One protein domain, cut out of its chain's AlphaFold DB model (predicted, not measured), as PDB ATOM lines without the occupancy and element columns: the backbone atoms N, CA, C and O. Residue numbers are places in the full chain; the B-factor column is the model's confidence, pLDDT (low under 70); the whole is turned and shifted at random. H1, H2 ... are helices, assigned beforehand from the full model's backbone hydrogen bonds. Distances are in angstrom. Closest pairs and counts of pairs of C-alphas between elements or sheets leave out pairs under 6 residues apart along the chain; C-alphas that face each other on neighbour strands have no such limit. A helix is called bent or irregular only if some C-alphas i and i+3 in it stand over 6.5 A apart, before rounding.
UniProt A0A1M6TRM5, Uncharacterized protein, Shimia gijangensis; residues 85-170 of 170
ATOM      1  N   ALA A  85     193.114 212.562 168.609       84.06
ATOM      2  CA  ALA A  85     193.607 212.425 169.971       84.06
ATOM      3  C   ALA A  85     194.776 213.385 170.212       84.06
ATOM      4  O   ALA A  85     194.769 214.110 171.205       84.06
ATOM      5  N   LEU A  86     195.731 213.447 169.279       87.38
ATOM      6  CA  LEU A  86     196.844 214.397 169.340       87.38
ATOM      7  C   LEU A  86     196.357 215.843 169.319       87.38
ATOM      8  O   LEU A  86     196.720 216.624 170.196       87.38
ATOM      9  N   THR A  87     195.458 216.168 168.395       88.44
ATOM     10  CA  THR A  87     194.869 217.506 168.273       88.44
ATOM     11  C   THR A  87     194.154 217.932 169.557       88.44
ATOM     12  O   THR A  87     194.420 219.009 170.094       88.44
ATOM     13  N   ALA A  88     193.285 217.073 170.100       86.19
ATOM     14  CA  ALA A  88     192.572 217.362 171.342       86.19
ATOM     15  C   ALA A  88     193.528 217.496 172.535       86.19
ATOM     16  O   ALA A  88     193.316 218.335 173.413       86.19
ATOM     17  N   ASN A  89     194.595 216.693 172.572       88.81
ATOM     18  CA  ASN A  89     195.579 216.764 173.640       88.81
ATOM     19  C   ASN A  89     196.363 218.076 173.621       88.81
ATOM     20  O   ASN A  89     196.520 218.665 174.690       88.81
ATOM     21  N   ILE A  90     196.779 218.550 172.445       90.06
ATOM     22  CA  ILE A  90     197.441 219.850 172.272       90.06
ATOM     23  C   ILE A  90     196.518 220.974 172.749       90.06
ATOM     24  O   ILE A  90     196.882 221.719 173.659       90.06
ATOM     25  N   ALA A  91     195.295 221.039 172.214       88.44
ATOM     26  CA  ALA A  91     194.337 222.092 172.551       88.44
ATOM     27  C   ALA A  91     194.047 222.149 174.060       88.44
ATOM     28  O   ALA A  91     194.105 223.210 174.681       88.44
ATOM     29  N   LYS A  92     193.811 220.988 174.683       87.56
ATOM     30  CA  LYS A  92     193.543 220.899 176.123       87.56
ATOM     31  C   LYS A  92     194.724 221.373 176.974       87.56
ATOM     32  O   LYS A  92     194.528 221.953 178.035       87.56
ATOM     33  N   ARG A  93     195.961 221.129 176.540       91.88
ATOM     34  CA  ARG A  93     197.160 221.474 177.326       91.88
ATOM     35  C   ARG A  93     197.534 222.937 177.146       91.88
ATOM     36  O   ARG A  93     197.983 223.563 178.102       91.88
ATOM     37  N   GLN A  94     197.248 223.511 175.980       90.81
ATOM     38  CA  GLN A  94     197.283 224.959 175.780       90.81
ATOM     39  C   GLN A  94     196.262 225.684 176.671       90.81
ATOM     40  O   GLN A  94     196.586 226.735 177.224       90.81
ATOM     41  N   ASP A  95     195.069 225.113 176.878       88.38
ATOM     42  CA  ASP A  95     194.096 225.654 177.836       88.38
ATOM     43  C   ASP A  95     194.617 225.602 179.282       88.38
ATOM     44  O   ASP A  95     194.617 226.618 179.979       88.38
ATOM     45  N   TRP A  96     195.175 224.467 179.713       90.62
ATOM     46  CA  TRP A  96     195.818 224.367 181.030       90.62
ATOM     47  C   TRP A  96     196.936 225.400 181.202       90.62
ATOM     48  O   TRP A  96     196.998 226.070 182.230       90.62
ATOM     49  N   LEU A  97     197.783 225.595 180.187       89.75
ATOM     50  CA  LEU A  97     198.826 226.621 180.210       89.75
ATOM     51  C   LEU A  97     198.238 228.033 180.354       89.75
ATOM     52  O   LEU A  97     198.772 228.852 181.100       89.75
ATOM     53  N   ARG A  98     197.126 228.327 179.671       89.06
ATOM     54  CA  ARG A  98     196.415 229.607 179.788       89.06
ATOM     55  C   ARG A  98     195.883 229.825 181.206       89.06
ATOM     56  O   ARG A  98     196.016 230.924 181.734       89.06
ATOM     57  N   ARG A  99     195.327 228.789 181.833       87.69
ATOM     58  CA  ARG A  99     194.838 228.822 183.221       87.69
ATOM     59  C   ARG A  99     195.972 229.044 184.221       87.69
ATOM     60  O   ARG A  99     195.858 229.906 185.088       87.69
ATOM     61  N   ILE A 100     197.113 228.384 184.015       91.69
ATOM     62  CA  ILE A 100     198.329 228.609 184.815       91.69
ATOM     63  C   ILE A 100     198.803 230.059 184.692       91.69
ATOM     64  O   ILE A 100     199.095 230.702 185.696       91.69
ATOM     65  N   LYS A 101     198.829 230.614 183.473       89.00
ATOM     66  CA  LYS A 101     199.180 232.027 183.247       89.00
ATOM     67  C   LYS A 101     198.218 233.002 183.938       89.00
ATOM     68  O   LYS A 101     198.636 234.098 184.294       89.00
ATOM     69  N   LYS A 102     196.958 232.607 184.150       91.31
ATOM     70  CA  LYS A 102     195.952 233.375 184.904       91.31
ATOM     71  C   LYS A 102     196.076 233.227 186.428       91.31
ATOM     72  O   LYS A 102     195.333 233.883 187.149       91.31
ATOM     73  N   GLY A 103     197.012 232.410 186.914       91.94
ATOM     74  CA  GLY A 103     197.292 232.227 188.339       91.94
ATOM     75  C   GLY A 103     196.718 230.951 188.952       91.94
ATOM     76  O   GLY A 103     196.909 230.740 190.146       91.94
ATOM     77  N   GLU A 104     196.061 230.085 188.170       93.06
ATOM     78  CA  GLU A 104     195.645 228.773 188.671       93.06
ATOM     79  C   GLU A 104     196.856 227.868 188.922       93.06
ATOM     80  O   GLU A 104     197.814 227.797 188.146       93.06
ATOM     81  N   THR A 105     196.807 227.125 190.017       93.50
ATOM     82  CA  THR A 105     197.857 226.198 190.414       93.50
ATOM     83  C   THR A 105     197.714 224.850 189.708       93.50
ATOM     84  O   THR A 105     196.627 224.396 189.348       93.50
ATOM     85  N   PHE A 106     198.823 224.110 189.607       91.88
ATOM     86  CA  PHE A 106     198.799 222.717 189.141       91.88
ATOM     87  C   PHE A 106     197.873 221.812 189.965       91.88
ATOM     88  O   PHE A 106     197.434 220.782 189.463       91.88
ATOM     89  N   ALA A 107     197.634 222.154 191.236       92.81
ATOM     90  CA  ALA A 107     196.739 221.414 192.118       92.81
ATOM     91  C   ALA A 107     195.284 221.573 191.681       92.81
ATOM     92  O   ALA A 107     194.616 220.578 191.447       92.81
ATOM     93  N   GLU A 108     194.851 222.816 191.483       92.50
ATOM     94  CA  GLU A 108     193.482 223.143 191.080       92.50
ATOM     95  C   GLU A 108     193.149 222.548 189.708       92.50
ATOM     96  O   GLU A 108     192.081 221.968 189.523       92.50
ATOM     97  N   ILE A 109     194.092 222.602 188.761       91.88
ATOM     98  CA  ILE A 109     193.921 221.965 187.449       91.88
ATOM     99  C   ILE A 109     193.847 220.443 187.593       91.88
ATOM    100  O   ILE A 109     193.005 219.814 186.957       91.88
ATOM    101  N   ALA A 110     194.700 219.840 188.427       92.94
ATOM    102  CA  ALA A 110     194.690 218.398 188.655       92.94
ATOM    103  C   ALA A 110     193.365 217.920 189.269       92.94
ATOM    104  O   ALA A 110     192.807 216.931 188.795       92.94
ATOM    105  N   ASP A 111     192.847 218.649 190.256       93.25
ATOM    106  CA  ASP A 111     191.588 218.337 190.930       93.25
ATOM    107  C   ASP A 111     190.395 218.465 189.966       93.25
ATOM    108  O   ASP A 111     189.565 217.560 189.883       93.25
ATOM    109  N   LEU A 112     190.345 219.532 189.160       91.94
ATOM    110  CA  LEU A 112     189.279 219.740 188.168       91.94
ATOM    111  C   LEU A 112     189.302 218.704 187.038       91.94
ATOM    112  O   LEU A 112     188.257 218.312 186.520       91.94
ATOM    113  N   GLU A 113     190.489 218.237 186.664       88.00
ATOM    114  CA  GLU A 113     190.693 217.296 185.561       88.00
ATOM    115  C   GLU A 113     190.766 215.835 186.020       88.00
ATOM    116  O   GLU A 113     191.074 214.951 185.217       88.00
ATOM    117  N   ASN A 114     190.479 215.572 187.304       90.81
ATOM    118  CA  ASN A 114     190.568 214.255 187.939       90.81
ATOM    119  C   ASN A 114     191.898 213.548 187.627       90.81
ATOM    120  O   ASN A 114     191.950 212.377 187.239       90.81
ATOM    121  N   THR A 115     192.997 214.286 187.749       90.44
ATOM    122  CA  THR A 115     194.344 213.802 187.459       90.44
ATOM    123  C   THR A 115     195.321 214.175 188.571       90.44
ATOM    124  O   THR A 115     194.940 214.689 189.615       90.44
ATOM    125  N   THR A 116     196.606 213.865 188.399       91.38
ATOM    126  CA  THR A 116     197.639 214.187 189.394       91.38
ATOM    127  C   THR A 116     198.447 215.404 188.965       91.38
ATOM    128  O   THR A 116     198.676 215.608 187.775       91.38
ATOM    129  N   LYS A 117     198.982 216.172 189.924       91.50
ATOM    130  CA  LYS A 117     199.876 217.317 189.639       91.50
ATOM    131  C   LYS A 117     201.041 216.930 188.724       91.50
ATOM    132  O   LYS A 117     201.353 217.641 187.774       91.50
ATOM    133  N   LYS A 118     201.645 215.762 188.979       88.44
ATOM    134  CA  LYS A 118     202.715 215.196 188.146       88.44
ATOM    135  C   LYS A 118     202.244 214.980 186.709       88.44
ATOM    136  O   LYS A 118     202.968 215.309 185.777       88.44
ATOM    137  N   ARG A 119     201.027 214.460 186.522       86.06
ATOM    138  CA  ARG A 119     200.450 214.246 185.194       86.06
ATOM    139  C   ARG A 119     200.150 215.561 184.479       86.06
ATOM    140  O   ARG A 119     200.407 215.631 183.284       86.06
ATOM    141  N   VAL A 120     199.680 216.591 185.187       89.00
ATOM    142  CA  VAL A 120     199.503 217.939 184.614       89.00
ATOM    143  C   VAL A 120     200.834 218.474 184.090       89.00
ATOM    144  O   VAL A 120     200.907 218.857 182.928       89.00
ATOM    145  N   GLN A 121     201.895 218.419 184.902       88.19
ATOM    146  CA  GLN A 121     203.232 218.882 184.512       88.19
ATOM    147  C   GLN A 121     203.787 218.116 183.306       88.19
ATOM    148  O   GLN A 121     204.183 218.738 182.330       88.19
ATOM    149  N   GLN A 122     203.742 216.781 183.330       84.38
ATOM    150  CA  GLN A 122     204.199 215.939 182.212       84.38
ATOM    151  C   GLN A 122     203.415 216.171 180.919       84.38
ATOM    152  O   GLN A 122     203.900 215.898 179.832       84.38
ATOM    153  N   MET A 123     202.160 216.598 181.022       85.56
ATOM    154  CA  MET A 123     201.331 216.852 179.851       85.56
ATOM    155  C   MET A 123     201.480 218.277 179.327       85.56
ATOM    156  O   MET A 123     200.957 218.568 178.258       85.56
ATOM    157  N   LEU A 124     202.189 219.171 180.014       87.25
ATOM    158  CA  LEU A 124     202.418 220.503 179.463       87.25
ATOM    159  C   LEU A 124     203.323 220.494 178.231       87.25
ATOM    160  O   LEU A 124     203.232 221.429 177.445       87.25
ATOM    161  N   ASP A 125     204.097 219.436 177.993       84.31
ATOM    162  CA  ASP A 125     204.943 219.313 176.799       84.31
ATOM    163  C   ASP A 125     204.130 219.468 175.498       84.31
ATOM    164  O   ASP A 125     204.574 220.104 174.545       84.31
ATOM    165  N   TYR A 126     202.868 219.017 175.490       86.69
ATOM    166  CA  TYR A 126     201.942 219.220 174.366       86.69
ATOM    167  C   TYR A 126     201.578 220.694 174.127       86.69
ATOM    168  O   TYR A 126     201.218 221.061 173.010       86.69
ATOM    169  N   ALA A 127     201.622 221.535 175.163       87.88
ATOM    170  CA  ALA A 127     201.328 222.965 175.067       87.88
ATOM    171  C   ALA A 127     202.503 223.774 174.500       87.88
ATOM    172  O   ALA A 127     202.289 224.889 174.026       87.88
ATOM    173  N   PHE A 128     203.721 223.227 174.566       89.25
ATOM    174  CA  PHE A 128     204.968 223.907 174.207       89.25
ATOM    175  C   PHE A 128     205.551 223.475 172.853       89.25
ATOM    176  O   PHE A 128     206.677 223.849 172.521       89.25
ATOM    177  N   LEU A 129     204.795 222.718 172.055       91.00
ATOM    178  CA  LEU A 129     205.179 222.379 170.684       91.00
ATOM    179  C   LEU A 129     205.335 223.633 169.817       91.00
ATOM    180  O   LEU A 129     204.566 224.591 169.950       91.00
ATOM    181  N   ALA A 130     206.289 223.599 168.886       90.50
ATOM    182  CA  ALA A 130     206.485 224.688 167.941       90.50
ATOM    183  C   ALA A 130     205.206 224.952 167.108       90.50
ATOM    184  O   ALA A 130     204.535 224.001 166.686       90.50
ATOM    185  N   PRO A 131     204.849 226.222 166.830       88.12
ATOM    186  CA  PRO A 131     203.595 226.568 166.151       88.12
ATOM    187  C   PRO A 131     203.428 225.930 164.766       88.12
ATOM    188  O   PRO A 131     202.320 225.585 164.360       88.12
ATOM    189  N   ASP A 132     204.528 225.757 164.038       87.38
ATOM    190  CA  ASP A 132     204.570 225.082 162.745       87.38
ATOM    191  C   ASP A 132     204.260 223.586 162.852       87.38
ATOM    192  O   ASP A 132     203.486 223.082 162.042       87.38
ATOM    193  N   ILE A 133     204.748 222.909 163.894       89.00
ATOM    194  CA  ILE A 133     204.411 221.505 164.173       89.00
ATOM    195  C   ILE A 133     202.924 221.375 164.509       89.00
ATOM    196  O   ILE A 133     202.250 220.483 163.998       89.00
ATOM    197  N   VAL A 134     202.381 222.280 165.330       89.25
ATOM    198  CA  VAL A 134     200.941 222.288 165.648       89.25
ATOM    199  C   VAL A 134     200.110 222.476 164.378       89.25
ATOM    200  O   VAL A 134     199.141 221.749 164.168       89.25
ATOM    201  N   ARG A 135     200.501 223.404 163.498       86.44
ATOM    202  CA  ARG A 135     199.844 223.609 162.199       86.44
ATOM    203  C   ARG A 135     199.884 222.346 161.340       86.44
ATOM    204  O   ARG A 135     198.870 221.995 160.739       86.44
ATOM    205  N   ASP A 136     201.020 221.660 161.293       85.62
ATOM    206  CA  ASP A 136     201.165 220.443 160.499       85.62
ATOM    207  C   ASP A 136     200.321 219.299 161.080       85.62
ATOM    208  O   ASP A 136     199.656 218.598 160.320       85.62
ATOM    209  N   VAL A 137     200.223 219.185 162.411       86.75
ATOM    210  CA  VAL A 137     199.300 218.256 163.090       86.75
ATOM    211  C   VAL A 137     197.840 218.538 162.727       86.75
ATOM    212  O   VAL A 137     197.087 217.625 162.382       86.75
ATOM    213  N   LEU A 138     197.428 219.807 162.765       84.06
ATOM    214  CA  LEU A 138     196.068 220.221 162.408       84.06
ATOM    215  C   LEU A 138     195.753 219.978 160.926       84.06
ATOM    216  O   LEU A 138     194.610 219.689 160.575       84.06
ATOM    217  N   ALA A 139     196.769 220.053 160.064       81.75
ATOM    218  CA  ALA A 139     196.663 219.742 158.643       81.75
ATOM    219  C   ALA A 139     196.753 218.234 158.333       81.75
ATOM    220  O   ALA A 139     196.652 217.854 157.165       81.75
ATOM    221  N   GLY A 140     196.977 217.374 159.338       82.38
ATOM    222  CA  GLY A 140     197.242 215.944 159.147       82.38
ATOM    223  C   GLY A 140     198.570 215.654 158.431       82.38
ATOM    224  O   GLY A 140     198.755 214.572 157.881       82.38
ATOM    225  N   LYS A 141     199.474 216.634 158.385       84.88
ATOM    226  CA  LYS A 141     200.791 216.583 157.736       84.88
ATOM    227  C   LYS A 141     201.912 216.221 158.710       84.88
ATOM    228  O   LYS A 141     203.078 216.312 158.334       84.88
ATOM    229  N   GLN A 142     201.591 215.851 159.951       83.75
ATOM    230  CA  GLN A 142     202.623 215.450 160.898       83.75
ATOM    231  C   GLN A 142     203.349 214.167 160.445       83.75
ATOM    232  O   GLN A 142     202.734 213.323 159.786       83.75
ATOM    233  N   PRO A 143     204.628 213.985 160.820       84.06
ATOM    234  CA  PRO A 143     205.330 212.720 160.620       84.06
ATOM    235  C   PRO A 143     204.561 211.551 161.243       84.06
ATOM    236  O   PRO A 143     203.928 211.704 162.288       84.06
ATOM    237  N   ILE A 144     204.639 210.368 160.629       82.06
ATOM    238  CA  ILE A 144     203.878 209.183 161.064       82.06
ATOM    239  C   ILE A 144     204.258 208.775 162.500       82.06
ATOM    240  O   ILE A 144     203.400 208.303 163.247       82.06
ATOM    241  N   GLY A 145     205.513 208.991 162.914       84.12
ATOM    242  CA  GLY A 145     205.964 208.739 164.283       84.12
ATOM    243  C   GLY A 145     205.470 209.754 165.323       84.12
ATOM    244  O   GLY A 145     205.445 209.435 166.518       84.12
ATOM    245  N   LEU A 146     205.014 210.946 164.911       86.50
ATOM    246  CA  LEU A 146     204.534 211.981 165.829       86.50
ATOM    247  C   LEU A 146     203.099 211.686 166.279       86.50
ATOM    248  O   LEU A 146     202.114 212.093 165.667       86.50
ATOM    249  N   THR A 147     202.993 210.986 167.404       87.44
ATOM    250  CA  THR A 147     201.723 210.565 168.006       87.44
ATOM    251  C   THR A 147     201.576 211.104 169.423       87.44
ATOM    252  O   THR A 147     202.557 211.454 170.084       87.44
ATOM    253  N   SER A 148     200.344 211.100 169.950       85.69
ATOM    254  CA  SER A 148     200.119 211.428 171.367       85.69
ATOM    255  C   SER A 148     200.975 210.574 172.297       85.69
ATOM    256  O   SER A 148     201.507 211.080 173.280       85.69
ATOM    257  N   THR A 149     201.107 209.281 172.009       85.69
ATOM    258  CA  THR A 149     201.901 208.365 172.828       85.69
ATOM    259  C   THR A 149     203.383 208.686 172.764       85.69
ATOM    260  O   THR A 149     204.029 208.622 173.801       85.69
ATOM    261  N   TRP A 150     203.902 209.068 171.594       89.31
ATOM    262  CA  TRP A 150     205.305 209.445 171.438       89.31
ATOM    263  C   TRP A 150     205.664 210.658 172.306       89.31
ATOM    264  O   TRP A 150     206.596 210.571 173.101       89.31
ATOM    265  N   ILE A 151     204.855 211.726 172.261       88.12
ATOM    266  CA  ILE A 151     205.058 212.929 173.094       88.12
ATOM    267  C   ILE A 151     204.962 212.596 174.591       88.12
ATOM    268  O   ILE A 151     205.700 213.146 175.395       88.12
ATOM    269  N   ALA A 152     204.078 211.674 174.991       84.19
ATOM    270  CA  ALA A 152     203.939 211.289 176.399       84.19
ATOM    271  C   ALA A 152     205.129 210.490 176.955       84.19
ATOM    272  O   ALA A 152     205.273 210.413 178.177       84.19
ATOM    273  N   THR A 153     205.891 209.804 176.100       84.69
ATOM    274  CA  THR A 153     206.949 208.867 176.514       84.69
ATOM    275  C   THR A 153     208.357 209.374 176.240       84.69
ATOM    276  O   THR A 153     209.296 208.861 176.850       84.69
ATOM    277  N   HIS A 154     208.514 210.370 175.369       85.44
ATOM    278  CA  HIS A 154     209.803 210.946 175.005       85.44
ATOM    279  C   HIS A 154     209.967 212.332 175.616       85.44
ATOM    280  O   HIS A 154     209.008 213.077 175.783       85.44
ATOM    281  N   PHE A 155     211.211 212.682 175.932       84.62
ATOM    282  CA  PHE A 155     211.546 214.048 176.300       84.62
ATOM    283  C   PHE A 155     211.475 214.930 175.051       84.62
ATOM    284  O   PHE A 155     212.221 214.706 174.097       84.62
ATOM    285  N   VAL A 156     210.583 215.920 175.065       87.62
ATOM    286  CA  VAL A 156     210.490 216.939 174.018       87.62
ATOM    287  C   VAL A 156     211.216 218.191 174.520       87.62
ATOM    288  O   VAL A 156     210.795 218.755 175.533       87.62
ATOM    289  N   PRO A 157     212.305 218.632 173.863       88.12
ATOM    290  CA  PRO A 157     213.022 219.838 174.263       88.12
ATOM    291  C   PRO A 157     212.107 221.062 174.297       88.12
ATOM    292  O   PRO A 157     211.141 221.143 173.544       88.12
ATOM    293  N   SER A 158     212.410 222.041 175.150       86.00
ATOM    294  CA  SER A 158     211.667 223.314 175.158       86.00
ATOM    295  C   SER A 158     212.103 224.265 174.039       86.00
ATOM    296  O   SER A 158     211.332 225.141 173.650       86.00
ATOM    297  N   ASP A 159     213.310 224.073 173.499       91.94
ATOM    298  CA  ASP A 159     213.812 224.825 172.354       91.94
ATOM    299  C   ASP A 159     213.165 224.334 171.051       91.94
ATOM    300  O   ASP A 159     213.187 223.147 170.722       91.94
ATOM    301  N   TRP A 160     212.573 225.254 170.287       92.94
ATOM    302  CA  TRP A 160     211.858 224.901 169.062       92.94
ATOM    303  C   TRP A 160     212.768 224.473 167.907       92.94
ATOM    304  O   TRP A 160     212.285 223.799 166.998       92.94
ATOM    305  N   ALA A 161     214.043 224.868 167.872       91.62
ATOM    306  CA  ALA A 161     214.969 224.366 166.858       91.62
ATOM    307  C   ALA A 161     215.291 222.891 167.135       91.62
ATOM    308  O   ALA A 161     215.118 222.058 166.246       91.62
ATOM    309  N   GLU A 162     215.605 222.555 168.388       90.94
ATOM    310  CA  GLU A 162     215.835 221.169 168.815       90.94
ATOM    311  C   GLU A 162     214.586 220.289 168.629       90.94
ATOM    312  O   GLU A 162     214.688 219.146 168.183       90.94
ATOM    313  N   GLN A 163     213.384 220.819 168.903       92.06
ATOM    314  CA  GLN A 163     212.129 220.104 168.633       92.06
ATOM    315  C   GLN A 163     211.972 219.743 167.156       92.06
ATOM    316  O   GLN A 163     211.571 218.624 166.839       92.06
ATOM    317  N   ARG A 164     212.252 220.688 166.251       91.25
ATOM    318  CA  ARG A 164     212.122 220.463 164.805       91.25
ATOM    319  C   ARG A 164     213.096 219.401 164.336       91.25
ATOM    320  O   ARG A 164     212.678 218.482 163.642       91.25
ATOM    321  N   GLU A 165     214.357 219.492 164.751       91.69
ATOM    322  CA  GLU A 165     215.360 218.476 164.426       91.69
ATOM    323  C   GLU A 165     214.909 217.096 164.910       91.69
ATOM    324  O   GLU A 165     214.833 216.165 164.110       91.69
ATOM    325  N   LEU A 166     214.486 216.978 166.171       89.88
ATOM    326  CA  LEU A 166     214.003 215.720 166.734       89.88
ATOM    327  C   LEU A 166     212.806 215.156 165.952       89.88
ATOM    328  O   LEU A 166     212.799 213.984 165.586       89.88
ATOM    329  N   ILE A 167     211.803 215.983 165.657       87.81
ATOM    330  CA  ILE A 167     210.553 215.541 165.021       87.81
ATOM    331  C   ILE A 167     210.744 215.204 163.539       87.81
ATOM    332  O   ILE A 167     210.053 214.327 163.028       87.81
ATOM    333  N   THR A 168     211.704 215.826 162.850       85.75
ATOM    334  CA  THR A 168     212.032 215.460 161.458       85.75
ATOM    335  C   THR A 168     212.616 214.052 161.318       85.75
ATOM    336  O   THR A 168     212.610 213.507 160.218       85.75
ATOM    337  N   THR A 169     213.097 213.450 162.413       85.44
ATOM    338  CA  THR A 169     213.647 212.083 162.416       85.44
ATOM    339  C   THR A 169     212.601 210.978 162.626       85.44
ATOM    340  O   THR A 169     212.969 209.802 162.643       85.44
ATOM    341  N   LEU A 170     211.321 211.342 162.793       82.00
ATOM    342  CA  LEU A 170     210.202 210.444 163.128       82.00
ATOM    343  C   LEU A 170     209.410 209.909 161.929       82.00
ATOM    344  O   LEU A 170     209.393 210.555 160.860       82.00
TER     345      LEU A 170
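This is residues 85 to 170 of the 170 residues of an uncharacterized protein of Shimia gijangensis (UniProt A0A1M6TRM5). This is an elongated cluster of six crossed helices: H3 packs steeply on the longest helix, H1, H2 makes one end of the model, and H6 makes the other end. H4 packs on the first residues of H1 and H5 packs on H3, while H6 sits beyond H4 and touches no helix. The printed part has 86 residues, with helices H1 to H6 in chain order and no named strand; its class is all helix. It is compact, with a radius of gyration of the C-alphas of 13.1 A, and spans 36 by 23 by 21 A.

H1, residues 85 to 101, begins at C-alpha 85 (193.607, 212.425, 169.971) and is 24.3 A long from first to last C-alpha. H2 holds residues 106 to 112, over 10.0 A. H3, residues 117 to 127, is 15.7 A long; it is neither bent nor irregular, but only just: C-alphas 122 and 125 are 6.4 A apart. H4 holds residues 131 to 138, over 10.5 A, and H5 residues 148 to 153, over 8.9 A. H6, residues 160 to 168, is 12.1 A long and ends at C-alpha 168 (212.032, 215.460, 161.458).

H1 and H3 are the hub, touching three helices each. They touch each other, with the closest C-alphas, of Gln 94 and Ala 127, 4.6 A apart, at a steep tilt of 69 degrees, only just short of about perpendicular, opposite ways. H3 touches H2 about perpendicular, at 84 degrees; the closest C-alphas are those of Ala 110 and Lys 117, 5.4 A. H1 touches H4 with residues 86 to 90 alone, the closest C-alphas being Thr 87 and Leu 138 at 6.6 A, at a steep tilt of 40 degrees, opposite ways. With residues 85 to 89 alone H1 only just touches H5, with 3 pairs of C-alphas within 8 A, the closest Leu 86 and Ser 148 at 4.9 A. H5 also touches H3, where the closest C-alphas, of Met 123 and Ala 152, are 7.0 A apart. H6 is close to H4 but not clearly touching: the closest C-alphas, of Ile 133 and Arg 164, are 7.8 A apart. H1 and H6 are apart. In H1, H2, H4, H5 and H6 every O i to N i+4 pair is within hydrogen-bond range; in H3, 4 of 7 are.

The two C-alphas farthest apart are those of Glu 108 and Thr 169, at 36.8 A. The printed part has no cut and ends at residue 170, the chain's last residue. The links from H1 to H2, H2 to H3 and H3 to H4 are tight, those from H4 to H5 and H5 to H6 short. The mean pLDDT of the printed part is 88.3, and no printed residue is under 70.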